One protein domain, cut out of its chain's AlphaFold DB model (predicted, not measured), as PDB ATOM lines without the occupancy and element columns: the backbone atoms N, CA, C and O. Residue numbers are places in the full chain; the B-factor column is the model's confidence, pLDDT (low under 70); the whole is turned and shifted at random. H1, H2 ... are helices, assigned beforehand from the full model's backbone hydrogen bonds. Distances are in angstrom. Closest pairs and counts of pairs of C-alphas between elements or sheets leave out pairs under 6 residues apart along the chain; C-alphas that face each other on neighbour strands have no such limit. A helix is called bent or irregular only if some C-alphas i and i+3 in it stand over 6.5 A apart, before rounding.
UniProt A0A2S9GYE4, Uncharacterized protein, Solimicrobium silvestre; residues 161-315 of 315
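AT A GLANCE: This is residues 161 to 315 of the 315 residues of an uncharacterized protein of Solimicrobium silvestre (UniProt A0A2S9GYE4). The helices make an incomplete frame in which H2 and H6 lie side by side along one side, H1 and H7 stand at the two ends of that side, and H3 runs across the space between H7 and H1. H8 turns a corner after H7, the short H4 and H5 lie on the side of H1, and the long link from H5 to H6 loops away from the body, with residues 253 to 259 sticking out. The printed part has 155 residues with eight named helices, in the order H1 to H8, and no named strand; its class is all helix, with 81 residues in the helices. It is compact, with a radius of gyration of the C-alphas of 16.2 A, and spans 52 by 40 by 22 A along its three main axes.

HOW THE PARTS SIT: After residues 161 to 174, which hold no named element, comes H1, residues 175 to 187. A tight link leads to H2, residues 190 to 202, which is close to H1 but not clearly touching it; their closest C-alphas, those of Leu 185 and Ile 193, are 7.2 A apart. H3, residues 206 to 218, is close to H1 but not clearly touching it, with the C-alphas of Ser 178 and Trp 215 closest at 6.9 A, and the tilt is steep at 65 degrees. H4, residues 220 to 223, meets H3 only through their link. H5, residues 230 to 235, touches no helix. H6, residues 268 to 281, touches H2 with the closest C-alphas, those of Thr 190 and Asn 270, 5.2 A apart; they run the same way at a shallow tilt of 34 degrees, only just short of steep. With its residues 270 to 274 alone H6 also touches H1, at residues 185 to 186 alone; the C-alphas of Leu 185 and Asn 270 are closest at 6.4 A, and the tilt is steep at 64 degrees, opposite ways. H4 is near H6, the C-alphas of Leu 223 and Ser 271 being closest at 5.7 A. H7, residues 284 to 295, touches H3 by its residues 290 to 294 alone, with the C-alphas of Pro 206 and Ile 294 closest at 5.2 A and a steep tilt of 64 degrees. H8, residues 298 to 303, and H7 only just touch, and only at the corner, with 3 pairs of C-alphas within 8 A; the closest are those of Ser 295 and Lys 301, at 4.7 A. H1 and H7 are apart, for instance. Every O i to N i+4 pair is within hydrogen-bond range in H1, H3, H6, H7 and H8; H2 has 7 of 9 and H5 has 0 of 2, with 1 of 3 O i to N i+3 pairs within range, and H4 is too short for an O i to N i+4 pair.

IN THESE COORDINATES: H1 begins at C-alpha 175, (-5.109, -14.828, 6.704), and is 17.9 A long from first to last C-alpha. H2 is 19.5 A long and only just irregular, with C-alphas 191 and 194 6.7 A apart. H3 is 18.4 A long. H4 has four residues and H5 six; H5 is irregular, with C-alphas 231 and 234 7.2 A apart. H6, the longest helix with 14 residues, begins at (-13.709, -30.326, 21.247) and is 20.0 A long. H7 is 16.0 A long, and H8, six residues, ends at C-alpha 303, (8.793, -8.728, 14.209).

THE WHOLE: The two C-alphas farthest apart, those of Asp 257 and Arg 296, are 52.5 A apart. The printed part has no cut and ends at Tyr 315, the chain's last residue. The link from H5 to H6, 32 residues, is long. The mean pLDDT of the printed part of this model is 91.0, and residues 161 to 166 and 314 to 315 are under 70.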
ATOM      1  N   PRO A 161       5.722  -5.282   2.800       60.12
ATOM      2  CA  PRO A 161       5.663  -4.447   3.991       60.12
ATOM      3  C   PRO A 161       4.303  -3.765   4.112       60.12
ATOM      4  O   PRO A 161       3.835  -3.158   3.147       60.12
ATOM      5  N   TYR A 162       3.691  -3.864   5.294       56.56
ATOM      6  CA  TYR A 162       2.373  -3.298   5.613       56.56
ATOM      7  C   TYR A 162       2.328  -1.770   5.396       56.56
ATOM      8  O   TYR A 162       1.278  -1.189   5.148       56.56
ATOM      9  N   ASP A 163       3.495  -1.127   5.458       57.41
ATOM     10  CA  ASP A 163       3.779   0.258   5.088       57.41
ATOM     11  C   ASP A 163       5.313   0.376   4.966       57.41
ATOM     12  O   ASP A 163       6.027  -0.350   5.667       57.41
ATOM     13  N   MET A 164       5.859   1.291   4.153       53.47
ATOM     14  CA  MET A 164       7.323   1.478   4.050       53.47
ATOM     15  C   MET A 164       7.977   1.780   5.413       53.47
ATOM     16  O   MET A 164       9.177   1.575   5.581       53.47
ATOM     17  N   CYS A 165       7.184   2.228   6.391       56.75
ATOM     18  CA  CYS A 165       7.617   2.564   7.745       56.75
ATOM     19  C   CYS A 165       7.306   1.498   8.815       56.75
ATOM     20  O   CYS A 165       7.755   1.668   9.947       56.75
ATOM     21  N   LYS A 166       6.523   0.446   8.520       62.41
ATOM     22  CA  LYS A 166       5.998  -0.481   9.551       62.41
ATOM     23  C   LYS A 166       6.629  -1.873   9.558       62.41
ATOM     24  O   LYS A 166       6.384  -2.611  10.498       62.41
ATOM     25  N   GLY A 167       7.471  -2.217   8.587       74.81
ATOM     26  CA  GLY A 167       8.042  -3.564   8.486       74.81
ATOM     27  C   GLY A 167       7.128  -4.528   7.729       74.81
ATOM     28  O   GLY A 167       6.153  -4.114   7.098       74.81
ATOM     29  N   TRP A 168       7.479  -5.808   7.732       81.81
ATOM     30  CA  TRP A 168       6.812  -6.832   6.932       81.81
ATOM     31  C   TRP A 168       5.432  -7.191   7.483       81.81
ATOM     32  O   TRP A 168       4.517  -7.372   6.691       81.81
ATOM     33  N   GLY A 169       5.248  -7.219   8.801       87.25
ATOM     34  CA  GLY A 169       3.992  -7.629   9.434       87.25
ATOM     35  C   GLY A 169       4.055  -8.995  10.103       87.25
ATOM     36  O   GLY A 169       3.006  -9.555  10.409       87.25
ATOM     37  N   TRP A 170       5.252  -9.546  10.350       91.81
ATOM     38  CA  TRP A 170       5.402 -10.885  10.940       91.81
ATOM     39  C   TRP A 170       4.988 -10.968  12.408       91.81
ATOM     40  O   TRP A 170       5.211 -11.995  13.025       91.81
ATOM     41  N   TRP A 171       4.388  -9.931  12.984       91.81
ATOM     42  CA  TRP A 171       3.704 -10.025  14.273       91.81
ATOM     43  C   TRP A 171       2.280 -10.590  14.153       91.81
ATOM     44  O   TRP A 171       1.676 -10.903  15.169       91.81
ATOM     45  N   ASN A 172       1.736 -10.727  12.939       92.06
ATOM     46  CA  ASN A 172       0.439 -11.354  12.681       92.06
ATOM     47  C   ASN A 172       0.609 -12.652  11.883       92.06
ATOM     48  O   ASN A 172       1.559 -12.809  11.108       92.06
ATOM     49  N   ALA A 173      -0.333 -13.578  12.053       93.50
ATOM     50  CA  ALA A 173      -0.451 -14.719  11.161       93.50
ATOM     51  C   ALA A 173      -1.139 -14.281   9.862       93.50
ATOM     52  O   ALA A 173      -2.067 -13.474   9.864       93.50
ATOM     53  N   SER A 174      -0.696 -14.833   8.739       93.50
ATOM     54  CA  SER A 174      -1.350 -14.641   7.451       93.50
ATOM     55  C   SER A 174      -2.796 -15.149   7.477       93.50
ATOM     56  O   SER A 174      -3.072 -16.212   8.046       93.50
ATOM     57  N   GLY A 175      -3.709 -14.421   6.830       93.75
ATOM     58  CA  GLY A 175      -5.109 -14.828   6.704       93.75
ATOM     59  C   GLY A 175      -5.264 -16.128   5.905       93.75
ATOM     60  O   GLY A 175      -5.968 -17.039   6.338       93.75
ATOM     61  N   ASP A 176      -4.510 -16.279   4.814       93.69
ATOM     62  CA  ASP A 176      -4.365 -17.516   4.038       93.69
ATOM     63  C   ASP A 176      -4.011 -18.720   4.926       93.69
ATOM     64  O   ASP A 176      -4.655 -19.771   4.869       93.69
ATOM     65  N   LEU A 177      -2.990 -18.569   5.779       96.19
ATOM     66  CA  LEU A 177      -2.573 -19.623   6.705       96.19
ATOM     67  C   LEU A 177      -3.674 -19.921   7.721       96.19
ATOM     68  O   LEU A 177      -4.050 -21.080   7.897       96.19
ATOM     69  N   SER A 178      -4.197 -18.876   8.357       97.00
ATOM     70  CA  SER A 178      -5.184 -18.988   9.428       97.00
ATOM     71  C   SER A 178      -6.462 -19.666   8.940       97.00
ATOM     72  O   SER A 178      -6.890 -20.666   9.517       97.00
ATOM     73  N   SER A 179      -7.024 -19.191   7.827       97.50
ATOM     74  CA  SER A 179      -8.219 -19.762   7.202       97.50
ATOM     75  C   SER A 179      -8.016 -21.230   6.818       97.50
ATOM     76  O   SER A 179      -8.880 -22.062   7.098       97.50
ATOM     77  N   THR A 180      -6.857 -21.597   6.257       98.19
ATOM     78  CA  THR A 180      -6.579 -22.987   5.847       98.19
ATOM     79  C   THR A 180      -6.350 -23.917   7.042       98.19
ATOM     80  O   THR A 180      -6.823 -25.056   7.028       98.19
ATOM     81  N   LEU A 181      -5.671 -23.456   8.098       98.62
ATOM     82  CA  LEU A 181      -5.527 -24.221   9.343       98.62
ATOM     83  C   LEU A 181      -6.894 -24.466   9.987       98.62
ATOM     84  O   LEU A 181      -7.206 -25.603  10.346       98.62
ATOM     85  N   PHE A 182      -7.747 -23.440  10.058       98.38
ATOM     86  CA  PHE A 182      -9.105 -23.585  10.578       98.38
ATOM     87  C   PHE A 182      -9.994 -24.468   9.707       98.38
ATOM     88  O   PHE A 182     -10.759 -25.263  10.248       98.38
ATOM     89  N   LEU A 183      -9.869 -24.397   8.379       98.56
ATOM     90  CA  LEU A 183     -10.537 -25.311   7.452       98.56
ATOM     91  C   LEU A 183     -10.209 -26.765   7.796       98.56
ATOM     92  O   LEU A 183     -11.111 -27.584   7.974       98.56
ATOM     93  N   CYS A 184      -8.920 -27.076   7.909       98.56
ATOM     94  CA  CYS A 184      -8.468 -28.430   8.188       98.56
ATOM     95  C   CYS A 184      -8.906 -28.879   9.589       98.56
ATOM     96  O   CYS A 184      -9.503 -29.942   9.722       98.56
ATOM     97  N   LEU A 185      -8.719 -28.050  10.621       98.12
ATOM     98  CA  LEU A 185      -9.164 -28.363  11.986       98.12
ATOM     99  C   LEU A 185     -10.668 -28.596  12.096       98.12
ATOM    100  O   LEU A 185     -11.105 -29.444  12.875       98.12
ATOM    101  N   LYS A 186     -11.464 -27.841  11.338       97.94
ATOM    102  CA  LYS A 186     -12.921 -27.940  11.361       97.94
ATOM    103  C   LYS A 186     -13.432 -29.197  10.657       97.94
ATOM    104  O   LYS A 186     -14.399 -29.785  11.133       97.94
ATOM    105  N   TYR A 187     -12.815 -29.598   9.543       98.06
ATOM    106  CA  TYR A 187     -13.381 -30.617   8.647       98.06
ATOM    107  C   TYR A 187     -12.610 -31.934   8.555       98.06
ATOM    108  O   TYR A 187     -13.150 -32.894   8.002       98.06
ATOM    109  N   LEU A 188     -11.388 -32.017   9.083       97.81
ATOM    110  CA  LEU A 188     -10.725 -33.305   9.270       97.81
ATOM    111  C   LEU A 188     -11.460 -34.127  10.330       97.81
ATOM    112  O   LEU A 188     -11.973 -33.606  11.325       97.81
ATOM    113  N   GLU A 189     -11.484 -35.437  10.128       97.19
ATOM    114  CA  GLU A 189     -11.889 -36.371  11.167       97.19
ATOM    115  C   GLU A 189     -10.834 -36.384  12.275       97.19
ATOM    116  O   GLU A 189      -9.638 -36.224  12.023       97.19
ATOM    117  N   THR A 190     -11.245 -36.637  13.518       97.75
ATOM    118  CA  THR A 190     -10.322 -36.640  14.665       97.75
ATOM    119  C   THR A 190      -9.147 -37.610  14.473       97.75
ATOM    120  O   THR A 190      -8.033 -37.314  14.899       97.75
ATOM    121  N   SER A 191      -9.361 -38.738  13.786       97.31
ATOM    122  CA  SER A 191      -8.307 -39.706  13.445       97.31
ATOM    123  C   SER A 191      -7.273 -39.189  12.442       97.31
ATOM    124  O   SER A 191      -6.182 -39.743  12.367       97.31
ATOM    125  N   GLU A 192      -7.596 -38.152  11.674       98.00
ATOM    126  CA  GLU A 192      -6.726 -37.564  10.647       98.00
ATOM    127  C   GLU A 192      -5.887 -36.405  11.213       98.00
ATOM    128  O   GLU A 192      -4.822 -36.087  10.680       98.00
ATOM    129  N   ILE A 193      -6.330 -35.800  12.326       98.31
ATOM    130  CA  ILE A 193      -5.676 -34.640  12.952       98.31
ATOM    131  C   ILE A 193      -4.218 -34.928  13.301       98.31
ATOM    132  O   ILE A 193      -3.371 -34.061  13.100       98.31
ATOM    133  N   HIS A 194      -3.903 -36.124  13.805       97.81
ATOM    134  CA  HIS A 194      -2.547 -36.420  14.265       97.81
ATOM    135  C   HIS A 194      -1.521 -36.350  13.130       97.81
ATOM    136  O   HIS A 194      -0.510 -35.652  13.224       97.81
ATOM    137  N   GLU A 195      -1.783 -37.079  12.047       97.69
ATOM    138  CA  GLU A 195      -0.885 -37.171  10.897       97.69
ATOM    139  C   GLU A 195      -0.765 -35.824  10.168       97.69
ATOM    140  O   GLU A 195       0.340 -35.398   9.824       97.69
ATOM    141  N   TRP A 196      -1.879 -35.101  10.030       98.44
ATOM    142  CA  TRP A 196      -1.885 -33.753   9.470       98.44
ATOM    143  C   TRP A 196      -1.084 -32.756  10.324       98.44
ATOM    144  O   TRP A 196      -0.190 -32.086   9.803       98.44
ATOM    145  N   THR A 197      -1.329 -32.702  11.637       98.56
ATOM    146  CA  THR A 197      -0.617 -31.796  12.560       98.56
ATOM    147  C   THR A 197       0.880 -32.083  12.563       98.56
ATOM    148  O   THR A 197       1.687 -31.162  12.477       98.56
ATOM    149  N   THR A 198       1.261 -33.363  12.576       98.19
ATOM    150  CA  THR A 198       2.667 -33.776  12.477       98.19
ATOM    151  C   THR A 198       3.312 -33.203  11.215       98.19
ATOM    152  O   THR A 198       4.358 -32.568  11.308       98.19
ATOM    153  N   SER A 199       2.646 -33.321  10.058       98.31
ATOM    154  CA  SER A 199       3.171 -32.797   8.790       98.31
ATOM    155  C   SER A 199       3.395 -31.279   8.802       98.31
ATOM    156  O   SER A 199       4.389 -30.805   8.261       98.31
ATOM    157  N   ILE A 200       2.539 -30.509   9.491       97.94
ATOM    158  CA  ILE A 200       2.712 -29.054   9.658       97.94
ATOM    159  C   ILE A 200       3.978 -28.737  10.457       97.94
ATOM    160  O   ILE A 200       4.723 -27.822  10.104       97.94
ATOM    161  N   LEU A 201       4.219 -29.497  11.530       97.81
ATOM    162  CA  LEU A 201       5.354 -29.322  12.439       97.81
ATOM    163  C   LEU A 201       6.665 -29.925  11.900       97.81
ATOM    164  O   LEU A 201       7.713 -29.811  12.544       97.81
ATOM    165  N   GLU A 202       6.635 -30.621  10.767       97.38
ATOM    166  CA  GLU A 202       7.820 -31.196  10.122       97.38
ATOM    167  C   GLU A 202       8.417 -30.290   9.040       97.38
ATOM    168  O   GLU A 202       9.563 -30.496   8.642       97.38
ATOM    169  N   ILE A 203       7.695 -29.256   8.603       97.81
ATOM    170  CA  ILE A 203       8.187 -28.304   7.604       97.81
ATOM    171  C   ILE A 203       9.377 -27.507   8.173       97.81
ATOM    172  O   ILE A 203       9.280 -26.828   9.201       97.81
ATOM    173  N   ASP A 204      10.522 -27.606   7.493       96.94
ATOM    174  CA  ASP A 204      11.807 -27.017   7.893       96.94
ATOM    175  C   ASP A 204      12.078 -25.691   7.173       96.94
ATOM    176  O   ASP A 204      13.035 -25.554   6.419       96.94
ATOM    177  N   ASP A 205      11.209 -24.711   7.413       97.56
ATOM    178  CA  ASP A 205      11.349 -23.341   6.915       97.56
ATOM    179  C   ASP A 205      11.160 -22.348   8.084       97.56
ATOM    180  O   ASP A 205      10.169 -22.448   8.816       97.56
ATOM    181  N   PRO A 206      12.096 -21.410   8.335       97.25
ATOM    182  CA  PRO A 206      11.990 -20.495   9.474       97.25
ATOM    183  C   PRO A 206      10.778 -19.554   9.417       97.25
ATOM    184  O   PRO A 206      10.215 -19.229  10.462       97.25
ATOM    185  N   HIS A 207      10.350 -19.127   8.226       96.44
ATOM    186  CA  HIS A 207       9.182 -18.259   8.055       96.44
ATOM    187  C   HIS A 207       7.884 -19.022   8.313       96.44
ATOM    188  O   HIS A 207       6.989 -18.495   8.976       96.44
ATOM    189  N   TRP A 208       7.808 -20.280   7.870       97.62
ATOM    190  CA  TRP A 208       6.728 -21.202   8.210       97.62
ATOM    191  C   TRP A 208       6.613 -21.368   9.722       97.62
ATOM    192  O   TRP A 208       5.553 -21.136  10.298       97.62
ATOM    193  N   ARG A 209       7.725 -21.715  10.383       97.56
ATOM    194  CA  ARG A 209       7.781 -21.909  11.838       97.56
ATOM    195  C   ARG A 209       7.325 -20.672  12.591       97.56
ATOM    196  O   ARG A 209       6.511 -20.798  13.499       97.56
ATOM    197  N   ALA A 210       7.806 -19.493  12.194       96.94
ATOM    198  CA  ALA A 210       7.376 -18.236  12.796       96.94
ATOM    199  C   ALA A 210       5.854 -18.078  12.709       96.94
ATOM    200  O   ALA A 210       5.207 -17.852  13.726       96.94
ATOM    201  N   GLN A 211       5.270 -18.268  11.526       96.50
ATOM    202  CA  GLN A 211       3.827 -18.118  11.329       96.50
ATOM    203  C   GLN A 211       2.998 -19.169  12.064       96.50
ATOM    204  O   GLN A 211       1.948 -18.824  12.597       96.50
ATOM    205  N   ILE A 212       3.466 -20.418  12.152       97.81
ATOM    206  CA  ILE A 212       2.808 -21.446  12.964       97.81
ATOM    207  C   ILE A 212       2.825 -21.058  14.443       97.81
ATOM    208  O   ILE A 212       1.785 -21.135  15.089       97.81
ATOM    209  N   LEU A 213       3.959 -20.601  14.982       97.38
ATOM    210  CA  LEU A 213       4.041 -20.186  16.386       97.38
ATOM    211  C   LEU A 213       3.147 -18.974  16.675       97.38
ATOM    212  O   LEU A 213       2.393 -19.001  17.641       97.38
ATOM    213  N   ILE A 214       3.157 -17.956  15.811       96.38
ATOM    214  CA  ILE A 214       2.269 -16.789  15.932       96.38
ATOM    215  C   ILE A 214       0.801 -17.217  15.885       96.38
ATOM    216  O   ILE A 214      -0.005 -16.770  16.700       96.38
ATOM    217  N   TRP A 215       0.449 -18.105  14.952       96.94
ATOM    218  CA  TRP A 215      -0.911 -18.611  14.837       96.94
ATOM    219  C   TRP A 215      -1.332 -19.407  16.075       96.94
ATOM    220  O   TRP A 215      -2.457 -19.246  16.534       96.94
ATOM    221  N   LEU A 216      -0.448 -20.221  16.661       96.81
ATOM    222  CA  LEU A 216      -0.730 -20.943  17.909       96.81
ATOM    223  C   LEU A 216      -1.030 -19.975  19.062       96.81
ATOM    224  O   LEU A 216      -2.022 -20.169  19.764       96.81
ATOM    225  N   VAL A 217      -0.243 -18.902  19.208       95.25
ATOM    226  CA  VAL A 217      -0.502 -17.852  20.211       95.25
ATOM    227  C   VAL A 217      -1.860 -17.200  19.978       95.25
ATOM    228  O   VAL A 217      -2.695 -17.196  20.879       95.25
ATOM    229  N   GLY A 218      -2.124 -16.707  18.767       94.31
ATOM    230  CA  GLY A 218      -3.377 -16.004  18.478       94.31
ATOM    231  C   GLY A 218      -4.617 -16.905  18.480       94.31
ATOM    232  O   GLY A 218      -5.718 -16.435  18.750       94.31
ATOM    233  N   SER A 219      -4.463 -18.207  18.214       95.00
ATOM    234  CA  SER A 219      -5.560 -19.189  18.210       95.00
ATOM    235  C   SER A 219      -5.803 -19.856  19.561       95.00
ATOM    236  O   SER A 219      -6.683 -20.712  19.668       95.00
ATOM    237  N   ALA A 220      -5.062 -19.494  20.609       93.94
ATOM    238  CA  ALA A 220      -5.196 -20.131  21.913       93.94
ATOM    239  C   ALA A 220      -6.643 -20.108  22.431       93.94
ATOM    240  O   ALA A 220      -7.161 -21.153  22.831       93.94
ATOM    241  N   ASP A 221      -7.315 -18.963  22.343       92.50
ATOM    242  CA  ASP A 221      -8.651 -18.770  22.918       92.50
ATOM    243  C   ASP A 221      -9.716 -19.572  22.162       92.50
ATOM    244  O   ASP A 221     -10.577 -20.203  22.779       92.50
ATOM    245  N   ILE A 222      -9.620 -19.654  20.829       93.31
ATOM    246  CA  ILE A 222     -10.540 -20.482  20.030       93.31
ATOM    247  C   ILE A 222     -10.274 -21.979  20.227       93.31
ATOM    248  O   ILE A 222     -11.201 -22.786  20.261       93.31
ATOM    249  N   LEU A 223      -9.013 -22.377  20.430       93.81
ATOM    250  CA  LEU A 223      -8.646 -23.760  20.743       93.81
ATOM    251  C   LEU A 223      -9.018 -24.151  22.185       93.81
ATOM    252  O   LEU A 223      -9.162 -25.342  22.485       93.81
ATOM    253  N   LYS A 224      -9.176 -23.189  23.095       91.12
ATOM    254  CA  LYS A 224      -9.642 -23.403  24.474       91.12
ATOM    255  C   LYS A 224     -11.164 -23.301  24.627       91.12
ATOM    256  O   LYS A 224     -11.649 -23.572  25.719       91.12
ATOM    257  N   ASP A 225     -11.894 -23.004  23.546       86.19
ATOM    258  CA  ASP A 225     -13.345 -22.729  23.555       86.19
ATOM    259  C   ASP A 225     -13.717 -21.487  24.402       86.19
ATOM    260  O   ASP A 225     -14.854 -21.327  24.844       86.19
ATOM    261  N   GLU A 226     -12.752 -20.586  24.627       87.94
ATOM    262  CA  GLU A 226     -12.959 -19.283  25.278       87.94
ATOM    263  C   GLU A 226     -13.544 -18.277  24.279       87.94
ATOM    264  O   GLU A 226     -14.470 -17.529  24.603       87.94
ATOM    265  N   LEU A 227     -13.066 -18.333  23.033       87.00
ATOM    266  CA  LEU A 227     -13.636 -17.641  21.884       87.00
ATOM    267  C   LEU A 227     -14.367 -18.652  21.005       87.00
ATOM    268  O   LEU A 227     -13.803 -19.659  20.581       87.00
ATOM    269  N   LYS A 228     -15.647 -18.403  20.723       87.44
ATOM    270  CA  LYS A 228     -16.491 -19.408  20.061       87.44
ATOM    271  C   LYS A 228     -16.405 -19.369  18.544       87.44
ATOM    272  O   LYS A 228     -16.675 -20.392  17.916       87.44
ATOM    273  N   GLN A 229     -16.125 -18.203  17.960       92.31
ATOM    274  CA  GLN A 229     -16.340 -17.931  16.540       92.31
ATOM    275  C   GLN A 229     -15.267 -17.022  15.938       92.31
ATOM    276  O   GLN A 229     -14.928 -16.021  16.560       92.31
ATOM    277  N   PRO A 230     -14.816 -17.267  14.693       93.31
ATOM    278  CA  PRO A 230     -13.851 -16.400  14.019       93.31
ATOM    279  C   PRO A 230     -14.278 -14.934  13.888       93.31
ATOM    280  O   PRO A 230     -13.420 -14.073  13.723       93.31
ATOM    281  N   PHE A 231     -15.579 -14.645  13.988       90.81
ATOM    282  CA  PHE A 231     -16.098 -13.280  14.031       90.81
ATOM    283  C   PHE A 231     -15.387 -12.380  15.050       90.81
ATOM    284  O   PHE A 231     -15.113 -11.217  14.754       90.81
ATOM    285  N   ASP A 232     -15.012 -12.930  16.201       87.50
ATOM    286  CA  ASP A 232     -14.414 -12.180  17.302       87.50
ATOM    287  C   ASP A 232     -12.885 -11.981  17.147       87.50
ATOM    288  O   ASP A 232     -12.255 -11.340  17.980       87.50
ATOM    289  N   LEU A 233     -12.254 -12.472  16.068       87.25
ATOM    290  CA  LEU A 233     -10.785 -12.465  15.907       87.25
ATOM    291  C   LEU A 233     -10.165 -11.105  15.539       87.25
ATOM    292  O   LEU A 233      -8.940 -10.972  15.524       87.25
ATOM    293  N   HIS A 234     -10.973 -10.096  15.215       73.56
ATOM    294  CA  HIS A 234     -10.502  -8.824  14.654       73.56
ATOM    295  C   HIS A 234      -9.713  -7.949  15.644       73.56
ATOM    296  O   HIS A 234      -8.951  -7.088  15.207       73.56
ATOM    297  N   GLU A 235      -9.842  -8.188  16.952       78.00
ATOM    298  CA  GLU A 235      -9.117  -7.443  17.997       78.00
ATOM    299  C   GLU A 235      -7.965  -8.239  18.635       78.00
ATOM    300  O   GLU A 235      -7.257  -7.717  19.498       78.00
ATOM    301  N   HIS A 236      -7.735  -9.487  18.210       82.19
ATOM    302  CA  HIS A 236      -6.699 -10.336  18.801       82.19
ATOM    303  C   HIS A 236      -5.287  -9.915  18.386       82.19
ATOM    304  O   HIS A 236      -5.026  -9.546  17.238       82.19
ATOM    305  N   VAL A 237      -4.359 -10.025  19.341       87.62
ATOM    306  CA  VAL A 237      -2.923  -9.808  19.144       87.62
ATOM    307  C   VAL A 237      -2.168 -11.039  19.671       87.62
ATOM    308  O   VAL A 237      -2.272 -11.323  20.862       87.62
ATOM    309  N   PRO A 238      -1.405 -11.759  18.828       92.50
ATOM    310  CA  PRO A 238      -1.252 -11.530  17.393       92.50
ATOM    311  C   PRO A 238      -2.559 -11.793  16.634       92.50
ATOM    312  O   PRO A 238      -3.352 -12.654  17.018       92.50
ATOM    313  N   SER A 239      -2.787 -11.055  15.545       92.50
ATOM    314  CA  SER A 239      -3.985 -11.274  14.740       92.50
ATOM    315  C   SER A 239      -3.855 -12.575  13.955       92.50
ATOM    316  O   SER A 239      -2.837 -12.831  13.308       92.50
ATOM    317  N   ILE A 240      -4.914 -13.376  14.020       94.56
ATOM    318  CA  ILE A 240      -5.129 -14.605  13.239       94.56
ATOM    319  C   ILE A 240      -6.422 -14.517  12.414       94.56
ATOM    320  O   ILE A 240      -6.941 -15.525  11.928       94.56
ATOM    321  N   GLY A 241      -6.988 -13.312  12.317       93.81
ATOM    322  CA  GLY A 241      -8.145 -13.046  11.482       93.81
ATOM    323  C   GLY A 241      -7.782 -13.155  10.003       93.81
ATOM    324  O   GLY A 241      -6.637 -12.956   9.600       93.81
ATOM    325  N   TRP A 242      -8.781 -13.456   9.189       94.69
ATOM    326  CA  TRP A 242      -8.672 -13.422   7.734       94.69
ATOM    327  C   TRP A 242      -9.842 -12.639   7.150       94.69
ATOM    328  O   TRP A 242     -10.835 -12.365   7.837       94.69
ATOM    329  N   ASN A 243      -9.725 -12.250   5.888       91.56
ATOM    330  CA  ASN A 243     -10.763 -11.535   5.179       91.56
ATOM    331  C   ASN A 243     -12.074 -12.329   5.225       91.56
ATOM    332  O   ASN A 243     -12.090 -13.545   5.052       91.56
ATOM    333  N   TRP A 244     -13.178 -11.641   5.501       95.06
ATOM    334  CA  TRP A 244     -14.506 -12.248   5.652       95.06
ATOM    335  C   TRP A 244     -14.682 -13.250   6.809       95.06
ATOM    336  O   TRP A 244     -15.781 -13.774   6.979       95.06
ATOM    337  N   SER A 245     -13.695 -13.442   7.696       95.38
ATOM    338  CA  SER A 245     -13.864 -14.244   8.928       95.38
ATOM    339  C   SER A 245     -15.035 -13.776   9.806       95.38
ATOM    340  O   SER A 245     -15.673 -14.585  10.480       95.38
ATOM    341  N   TRP A 246     -15.409 -12.497   9.710       93.94
ATOM    342  CA  TRP A 246     -16.592 -11.918  10.348       93.94
ATOM    343  C   TRP A 246     -17.936 -12.492   9.855       93.94
ATOM    344  O   TRP A 246     -18.955 -12.379  10.531       93.94
ATOM    345  N   CYS A 247     -17.980 -13.182   8.717       95.69
ATOM    346  CA  CYS A 247     -19.181 -13.920   8.323       95.69
ATOM    347  C   CYS A 247     -19.407 -15.181   9.174       95.69
ATOM    348  O   CYS A 247     -20.509 -15.736   9.176       95.69
ATOM    349  N   LEU A 248     -18.399 -15.649   9.915       95.62
ATOM    350  CA  LEU A 248     -18.438 -16.900  10.665       95.62
ATOM    351  C   LEU A 248     -18.854 -16.647  12.112       95.62
ATOM    352  O   LEU A 248     -18.024 -16.599  13.010       95.62
ATOM    353  N   LYS A 249     -20.163 -16.482  12.321       92.44
ATOM    354  CA  LYS A 249     -20.761 -16.101  13.614       92.44
ATOM    355  C   LYS A 249     -21.414 -17.248  14.393       92.44
ATOM    356  O   LYS A 249     -22.025 -17.016  15.428       92.44
ATOM    357  N   GLY A 250     -21.363 -18.483  13.890       90.50
ATOM    358  CA  GLY A 250     -21.879 -19.675  14.585       90.50
ATOM    359  C   GLY A 250     -23.389 -19.917  14.501       90.50
ATOM    360  O   GLY A 250     -23.843 -21.005  14.859       90.50
ATOM    361  N   ASN A 251     -24.162 -18.950  13.998       90.50
ATOM    362  CA  ASN A 251     -25.575 -19.094  13.646       90.50
ATOM    363  C   ASN A 251     -25.787 -18.677  12.182       90.50
ATOM    364  O   ASN A 251     -25.584 -17.519  11.831       90.50
ATOM    365  N   PHE A 252     -26.229 -19.627  11.357       91.44
ATOM    366  CA  PHE A 252     -26.440 -19.472   9.912       91.44
ATOM    367  C   PHE A 252     -27.896 -19.765   9.527       91.44
ATOM    368  O   PHE A 252     -28.176 -20.251   8.441       91.44
ATOM    369  N   THR A 253     -28.840 -19.570  10.451       89.44
ATOM    370  CA  THR A 253     -30.264 -19.872  10.210       89.44
ATOM    371  C   THR A 253     -31.028 -18.716   9.566       89.44
ATOM    372  O   THR A 253     -32.170 -18.903   9.161       89.44
ATOM    373  N   GLY A 254     -30.440 -17.515   9.530       88.00
ATOM    374  CA  GLY A 254     -31.146 -16.273   9.196       88.00
ATOM    375  C   GLY A 254     -32.059 -15.750  10.313       88.00
ATOM    376  O   GLY A 254     -32.652 -14.683  10.181       88.00
ATOM    377  N   ILE A 255     -32.170 -16.477  11.430       85.69
ATOM    378  CA  ILE A 255     -32.983 -16.093  12.580       85.69
ATOM    379  C   ILE A 255     -32.070 -15.452  13.629       85.69
ATOM    380  O   ILE A 255     -31.098 -16.058  14.080       85.69
ATOM    381  N   TYR A 256     -32.408 -14.228  14.031       82.38
ATOM    382  CA  TYR A 256     -31.634 -13.404  14.972       82.38
ATOM    383  C   TYR A 256     -32.187 -13.419  16.397       82.38
ATOM    384  O   TYR A 256     -32.005 -12.474  17.162       82.38
ATOM    385  N   ASP A 257     -32.880 -14.492  16.760       79.19
ATOM    386  CA  ASP A 257     -33.281 -14.697  18.141       79.19
ATOM    387  C   ASP A 257     -32.044 -15.075  18.971       79.19
ATOM    388  O   ASP A 257     -31.371 -16.070  18.689       79.19
ATOM    389  N   GLY A 258     -31.749 -14.282  20.005       74.00
ATOM    390  CA  GLY A 258     -30.646 -14.519  20.941       74.00
ATOM    391  C   GLY A 258     -30.768 -15.828  21.730       74.00
ATOM    392  O   GLY A 258     -29.844 -16.191  22.454       74.00
ATOM    393  N   SER A 259     -31.884 -16.547  21.592       79.69
ATOM    394  CA  SER A 259     -32.071 -17.894  22.130       79.69
ATOM    395  C   SER A 259     -31.352 -18.995  21.334       79.69
ATOM    396  O   SER A 259     -31.180 -20.099  21.860       79.69
ATOM    397  N   ILE A 260     -30.916 -18.735  20.093       82.50
ATOM    398  CA  ILE A 260     -30.293 -19.760  19.246       82.50
ATOM    399  C   ILE A 260     -28.845 -19.996  19.699       82.50
ATOM    400  O   ILE A 260     -28.016 -19.086  19.611       82.50
ATOM    401  N   PRO A 261     -28.498 -21.215  20.152       82.56
ATOM    402  CA  PRO A 261     -27.147 -21.504  20.602       82.56
ATOM    403  C   PRO A 261     -26.161 -21.434  19.432       82.56
ATOM    404  O   PRO A 261     -26.374 -22.041  18.378       82.56
ATOM    405  N   LEU A 262     -25.050 -20.729  19.646       86.88
ATOM    406  CA  LEU A 262     -23.929 -20.734  18.710       86.88
ATOM    407  C   LEU A 262     -23.291 -22.122  18.691       86.88
ATOM    408  O   LEU A 262     -22.970 -22.685  19.741       86.88
ATOM    409  N   LYS A 263     -23.085 -22.662  17.494       84.00
ATOM    410  CA  LYS A 263     -22.413 -23.953  17.322       84.00
ATOM    411  C   LYS A 263     -20.905 -23.761  17.458       84.00
ATOM    412  O   LYS A 263     -20.399 -22.859  16.799       84.00
ATOM    413  N   PRO A 264     -20.179 -24.581  18.238       89.56
ATOM    414  CA  PRO A 264     -18.725 -24.475  18.335       89.56
ATOM    415  C   PRO A 264     -18.075 -24.452  16.952       89.56
ATOM    416  O   PRO A 264     -18.432 -25.252  16.081       89.56
ATOM    417  N   PHE A 265     -17.143 -23.526  16.730       95.00
ATOM    418  CA  PHE A 265     -16.495 -23.410  15.427       95.00
ATOM    419  C   PHE A 265     -15.634 -24.643  15.107       95.00
ATOM    420  O   PHE A 265     -15.720 -25.176  13.996       95.00
ATOM    421  N   ILE A 266     -14.884 -25.130  16.101       95.88
ATOM    422  CA  ILE A 266     -14.078 -26.359  16.064       95.88
ATOM    423  C   ILE A 266     -14.654 -27.334  17.091       95.88
ATOM    424  O   ILE A 266     -15.073 -26.932  18.175       95.88
ATOM    425  N   SER A 267     -14.678 -28.629  16.775       95.19
ATOM    426  CA  SER A 267     -15.120 -29.632  17.744       95.19
ATOM    427  C   SER A 267     -14.099 -29.800  18.877       95.19
ATOM    428  O   SER A 267     -12.885 -29.785  18.655       95.19
ATOM    429  N   ASN A 268     -14.581 -30.057  20.096       95.62
ATOM    430  CA  ASN A 268     -13.709 -30.326  21.247       95.62
ATOM    431  C   ASN A 268     -12.780 -31.525  21.010       95.62
ATOM    432  O   ASN A 268     -11.650 -31.534  21.490       95.62
ATOM    433  N   MET A 269     -13.235 -32.524  20.248       96.94
ATOM    434  CA  MET A 269     -12.419 -33.682  19.882       96.94
ATOM    435  C   MET A 269     -11.243 -33.286  18.987       96.94
ATOM    436  O   MET A 269     -10.112 -33.669  19.281       96.94
ATOM    437  N   ASN A 270     -11.483 -32.483  17.946       97.56
ATOM    438  CA  ASN A 270     -10.422 -32.044  17.040       97.56
ATOM    439  C   ASN A 270      -9.456 -31.082  17.733       97.56
ATOM    440  O   ASN A 270      -8.247 -31.249  17.598       97.56
ATOM    441  N   SER A 271      -9.966 -30.138  18.530       97.00
ATOM    442  CA  SER A 271      -9.120 -29.235  19.317       97.00
ATOM    443  C   SER A 271      -8.223 -30.005  20.295       97.00
ATOM    444  O   SER A 271      -7.013 -29.785  20.342       97.00
ATOM    445  N   SER A 272      -8.778 -30.960  21.049       97.19
ATOM    446  CA  SER A 272      -7.990 -31.789  21.967       97.19
ATOM    447  C   SER A 272      -6.959 -32.657  21.246       97.19
ATOM    448  O   SER A 272      -5.823 -32.737  21.709       97.19
ATOM    449  N   ALA A 273      -7.317 -33.267  20.110       97.94
ATOM    450  CA  ALA A 273      -6.382 -34.052  19.307       97.94
ATOM    451  C   ALA A 273      -5.230 -33.187  18.771       97.94
ATOM    452  O   ALA A 273      -4.071 -33.571  18.896       97.94
ATOM    453  N   PHE A 274      -5.537 -31.992  18.259       97.94
ATOM    454  CA  PHE A 274      -4.537 -31.043  17.773       97.94
ATOM    455  C   PHE A 274      -3.577 -30.621  18.890       97.94
ATOM    456  O   PHE A 274      -2.368 -30.809  18.771       97.94
ATOM    457  N   LYS A 275      -4.113 -30.149  20.025       96.69
ATOM    458  CA  LYS A 275      -3.315 -29.752  21.197       96.69
ATOM    459  C   LYS A 275      -2.449 -30.896  21.725       96.69
ATOM    460  O   LYS A 275      -1.318 -30.659  22.133       96.69
ATOM    461  N   SER A 276      -2.958 -32.129  21.706       96.62
ATOM    462  CA  SER A 276      -2.189 -33.308  22.121       96.62
ATOM    463  C   SER A 276      -0.934 -33.494  21.267       96.62
ATOM    464  O   SER A 276       0.138 -33.704  21.824       96.62
ATOM    465  N   VAL A 277      -1.046 -33.371  19.940       97.12
ATOM    466  CA  VAL A 277       0.107 -33.522  19.035       97.12
ATOM    467  C   VAL A 277       1.081 -32.354  19.151       97.12
ATOM    468  O   VAL A 277       2.291 -32.565  19.120       97.12
ATOM    469  N   ILE A 278       0.579 -31.130  19.347       96.31
ATOM    470  CA  ILE A 278       1.436 -29.967  19.616       96.31
ATOM    471  C   ILE A 278       2.291 -30.216  20.864       96.31
ATOM    472  O   ILE A 278       3.507 -30.084  20.783       96.31
ATOM    473  N   ARG A 279       1.693 -30.660  21.980       94.31
ATOM    474  CA  ARG A 279       2.431 -30.983  23.218       94.31
ATOM    475  C   ARG A 279       3.427 -32.128  23.051       94.31
ATOM    476  O   ARG A 279       4.484 -32.116  23.669       94.31
ATOM    477  N   GLU A 280       3.077 -33.134  22.254       94.50
ATOM    478  CA  GLU A 280       3.939 -34.290  22.008       94.50
ATOM    479  C   GLU A 280       5.182 -33.920  21.188       94.50
ATOM    480  O   GLU A 280       6.284 -34.382  21.481       94.50
ATOM    481  N   ILE A 281       5.010 -33.097  20.150       94.00
ATOM    482  CA  ILE A 281       6.056 -32.834  19.157       94.00
ATOM    483  C   ILE A 281       6.840 -31.562  19.475       94.00
ATOM    484  O   ILE A 281       8.060 -31.531  19.305       94.00
ATOM    485  N   LEU A 282       6.158 -30.498  19.893       91.00
ATOM    486  CA  LEU A 282       6.746 -29.185  20.142       91.00
ATOM    487  C   LEU A 282       7.250 -29.068  21.590       91.00
ATOM    488  O   LEU A 282       6.970 -28.098  22.283       91.00
ATOM    489  N   ILE A 283       8.002 -30.077  22.035       87.94
ATOM    490  CA  ILE A 283       8.727 -30.063  23.312       87.94
ATOM    491  C   ILE A 283       9.878 -29.047  23.284       87.94
ATOM    492  O   ILE A 283      10.352 -28.679  22.203       87.94
ATOM    493  N   ASP A 284      10.392 -28.679  24.461       82.25
ATOM    494  CA  ASP A 284      11.413 -27.639  24.672       82.25
ATOM    495  C   ASP A 284      12.594 -27.704  23.682       82.25
ATOM    496  O   ASP A 284      13.004 -26.684  23.136       82.25
ATOM    497  N   ASP A 285      13.119 -28.898  23.370       89.56
ATOM    498  CA  ASP A 285      14.233 -29.049  22.416       89.56
ATOM    499  C   ASP A 285      13.842 -28.666  20.975       89.56
ATOM    500  O   ASP A 285      14.603 -27.995  20.270       89.56
ATOM    501  N   LYS A 286      12.648 -29.062  20.510       93.94
ATOM    502  CA  LYS A 286      12.185 -28.724  19.155       93.94
ATOM    503  C   LYS A 286      11.766 -27.260  19.074       93.94
ATOM    504  O   LYS A 286      12.109 -26.599  18.093       93.94
ATOM    505  N   LEU A 287      11.086 -26.752  20.102       94.56
ATOM    506  CA  LEU A 287      10.717 -25.342  20.198       94.56
ATOM    507  C   LEU A 287      11.961 -24.442  20.230       94.56
ATOM    508  O   LEU A 287      12.043 -23.492  19.453       94.56
ATOM    509  N   GLY A 288      12.974 -24.793  21.027       95.19
ATOM    510  CA  GLY A 288      14.256 -24.087  21.068       95.19
ATOM    511  C   GLY A 288      14.934 -24.038  19.698       95.19
ATOM    512  O   GLY A 288      15.329 -22.968  19.239       95.19
ATOM    513  N   LYS A 289      14.967 -25.162  18.967       96.50
ATOM    514  CA  LYS A 289      15.480 -25.205  17.582       96.50
ATOM    515  C   LYS A 289      14.692 -24.307  16.627       96.50
ATOM    516  O   LYS A 289      15.282 -23.701  15.730       96.50
ATOM    517  N   TRP A 290      13.372 -24.223  16.790       97.31
ATOM    518  CA  TRP A 290      12.536 -23.333  15.987       97.31
ATOM    519  C   TRP A 290      12.861 -21.869  16.276       97.31
ATOM    520  O   TRP A 290      13.171 -21.137  15.335       97.31
ATOM    521  N   ILE A 291      12.881 -21.469  17.550       96.75
ATOM    522  CA  ILE A 291      13.236 -20.112  17.988       96.75
ATOM    523  C   ILE A 291      14.636 -19.733  17.486       96.75
ATOM    524  O   ILE A 291      14.812 -18.662  16.901       96.75
ATOM    525  N   ASP A 292      15.611 -20.636  17.608       97.44
ATOM    526  CA  ASP A 292      16.963 -20.442  17.085       97.44
ATOM    527  C   ASP A 292      16.954 -20.202  15.573       97.44
ATOM    528  O   ASP A 292      17.614 -19.278  15.095       97.44
ATOM    529  N   SER A 293      16.194 -20.996  14.808       97.88
ATOM    530  CA  SER A 293      16.093 -20.831  13.354       97.88
ATOM    531  C   SER A 293      15.459 -19.493  12.955       97.88
ATOM    532  O   SER A 293      15.952 -18.837  12.039       97.88
ATOM    533  N   ILE A 294      14.437 -19.046  13.692       97.31
ATOM    534  CA  ILE A 294      13.747 -17.766  13.482       97.31
ATOM    535  C   ILE A 294      14.684 -16.596  13.817       97.31
ATOM    536  O   ILE A 294      14.782 -15.637  13.055       97.31
ATOM    537  N   SER A 295      15.439 -16.693  14.917       97.31
ATOM    538  CA  SER A 295      16.337 -15.630  15.394       97.31
ATOM    539  C   SER A 295      17.495 -15.301  14.442       97.31
ATOM    540  O   SER A 295      18.080 -14.220  14.530       97.31
ATOM    541  N   ARG A 296      17.829 -16.223  13.528       97.88
ATOM    542  CA  ARG A 296      18.869 -16.044  12.501       97.88
ATOM    543  C   ARG A 296      18.415 -15.161  11.340       97.88
ATOM    544  O   ARG A 296      19.261 -14.720  10.568       97.88
ATOM    545  N   ILE A 297      17.113 -14.905  11.213       95.88
ATOM    546  CA  ILE A 297      16.541 -14.049  10.174       95.88
ATOM    547  C   ILE A 297      16.135 -12.720  10.810       95.88
ATOM    548  O   ILE A 297      15.247 -12.674  11.656       95.88
ATOM    549  N   GLU A 298      16.788 -11.631  10.401       94.12
ATOM    550  CA  GLU A 298      16.704 -10.327  11.074       94.12
ATOM    551  C   GLU A 298      15.270  -9.804  11.222       94.12
ATOM    552  O   GLU A 298      14.857  -9.467  12.331       94.12
ATOM    553  N   HIS A 299      14.479  -9.782  10.145       91.44
ATOM    554  CA  HIS A 299      13.108  -9.271  10.217       91.44
ATOM    555  C   HIS A 299      12.194 -10.171  11.057       91.44
ATOM    556  O   HIS A 299      11.379  -9.653  11.810       91.44
ATOM    557  N   LEU A 300      12.357 -11.499  11.017       94.31
ATOM    558  CA  LEU A 300      11.582 -12.402  11.878       94.31
ATOM    559  C   LEU A 300      11.964 -12.235  13.351       94.31
ATOM    560  O   LEU A 300      11.103 -12.235  14.226       94.31
ATOM    561  N   LYS A 301      13.256 -12.056  13.635       95.38
ATOM    562  CA  LYS A 301      13.740 -11.783  14.987       95.38
ATOM    563  C   LYS A 301      13.106 -10.516  15.564       95.38
ATOM    564  O   LYS A 301      12.752 -10.504  16.738       95.38
ATOM    565  N   LEU A 302      13.002  -9.461  14.757       93.56
ATOM    566  CA  LEU A 302      12.463  -8.170  15.183       93.56
ATOM    567  C   LEU A 302      10.934  -8.167  15.279       93.56
ATOM    568  O   LEU A 302      10.394  -7.543  16.186       93.56
ATOM    569  N   GLU A 303      10.246  -8.842  14.358       92.81
ATOM    570  CA  GLU A 303       8.793  -8.728  14.209       92.81
ATOM    571  C   GLU A 303       8.011  -9.916  14.786       92.81
ATOM    572  O   GLU A 303       6.948  -9.700  15.354       92.81
ATOM    573  N   ALA A 304       8.511 -11.152  14.673       94.31
ATOM    574  CA  ALA A 304       7.784 -12.358  15.087       94.31
ATOM    575  C   ALA A 304       8.081 -12.770  16.532       94.31
ATOM    576  O   ALA A 304       7.163 -13.004  17.314       94.31
ATOM    577  N   LEU A 305       9.364 -12.852  16.908       94.69
ATOM    578  CA  LEU A 305       9.762 -13.357  18.231       94.69
ATOM    579  C   LEU A 305       9.109 -12.635  19.423       94.69
ATOM    580  O   LEU A 305       8.763 -13.332  20.376       94.69
ATOM    581  N   PRO A 306       8.878 -11.304  19.405       94.81
ATOM    582  CA  PRO A 306       8.191 -10.629  20.508       94.81
ATOM    583  C   PRO A 306       6.768 -11.140  20.782       94.81
ATOM    584  O   PRO A 306       6.255 -10.922  21.873       94.81
ATOM    585  N   PHE A 307       6.145 -11.818  19.814       92.38
ATOM    586  CA  PHE A 307       4.775 -12.333  19.888       92.38
ATOM    587  C   PHE A 307       4.712 -13.854  20.076       92.38
ATOM    588  O   PHE A 307       3.625 -14.405  20.179       92.38
ATOM    589  N   ILE A 308       5.863 -14.531  20.126       91.12
ATOM    590  CA  ILE A 308       5.995 -15.989  20.321       91.12
ATOM    591  C   ILE A 308       6.275 -16.322  21.806       91.12
ATOM    592  O   ILE A 308       6.553 -17.460  22.180       91.12
ATOM    593  N   VAL A 309       6.199 -15.320  22.683       78.31
ATOM    594  CA  VAL A 309       6.384 -15.490  24.128       78.31
ATOM    595  C   VAL A 309       5.262 -16.371  24.692       78.31
ATOM    596  O   VAL A 309       4.132 -16.329  24.213       78.31
ATOM    597  N   ASP A 310       5.589 -17.196  25.687       75.19
ATOM    598  CA  ASP A 310       4.646 -18.052  26.420       75.19
ATOM    599  C   ASP A 310       3.923 -19.135  25.595       75.19
ATOM    600  O   ASP A 310       2.955 -19.723  26.079       75.19
ATOM    601  N   VAL A 311       4.411 -19.490  24.396       79.69
ATOM    602  CA  VAL A 311       3.873 -20.638  23.629       79.69
ATOM    603  C   VAL A 311       3.862 -21.927  24.461       79.69
ATOM    604  O   VAL A 311       2.927 -22.720  24.361       79.69
ATOM    605  N   GLU A 312       4.853 -22.104  25.336       72.25
ATOM    606  CA  GLU A 312       4.970 -23.235  26.270       72.25
ATOM    607  C   GLU A 312       3.805 -23.319  27.275       72.25
ATOM    608  O   GLU A 312       3.518 -24.388  27.809       72.25
ATOM    609  N   HIS A 313       3.107 -22.210  27.533       73.00
ATOM    610  CA  HIS A 313       1.996 -22.129  28.485       73.00
ATOM    611  C   HIS A 313       0.615 -22.232  27.826       73.00
ATOM    612  O   HIS A 313      -0.406 -22.241  28.518       73.00
ATOM    613  N   LEU A 314       0.553 -22.311  26.494       67.31
ATOM    614  CA  LEU A 314      -0.716 -22.343  25.768       67.31
ATOM    615  C   LEU A 314      -1.434 -23.687  25.871       67.31
ATOM    616  O   LEU A 314      -2.669 -23.715  25.783       67.31
ATOM    617  N   TYR A 315      -0.685 -24.777  26.061       63.53
ATOM    618  CA  TYR A 315      -1.208 -26.137  25.984       63.53
ATOM    619  C   TYR A 315      -0.710 -27.006  27.126       63.53
ATOM    620  O   TYR A 315       0.394 -27.568  27.038       63.53
TER     621      TYR A 315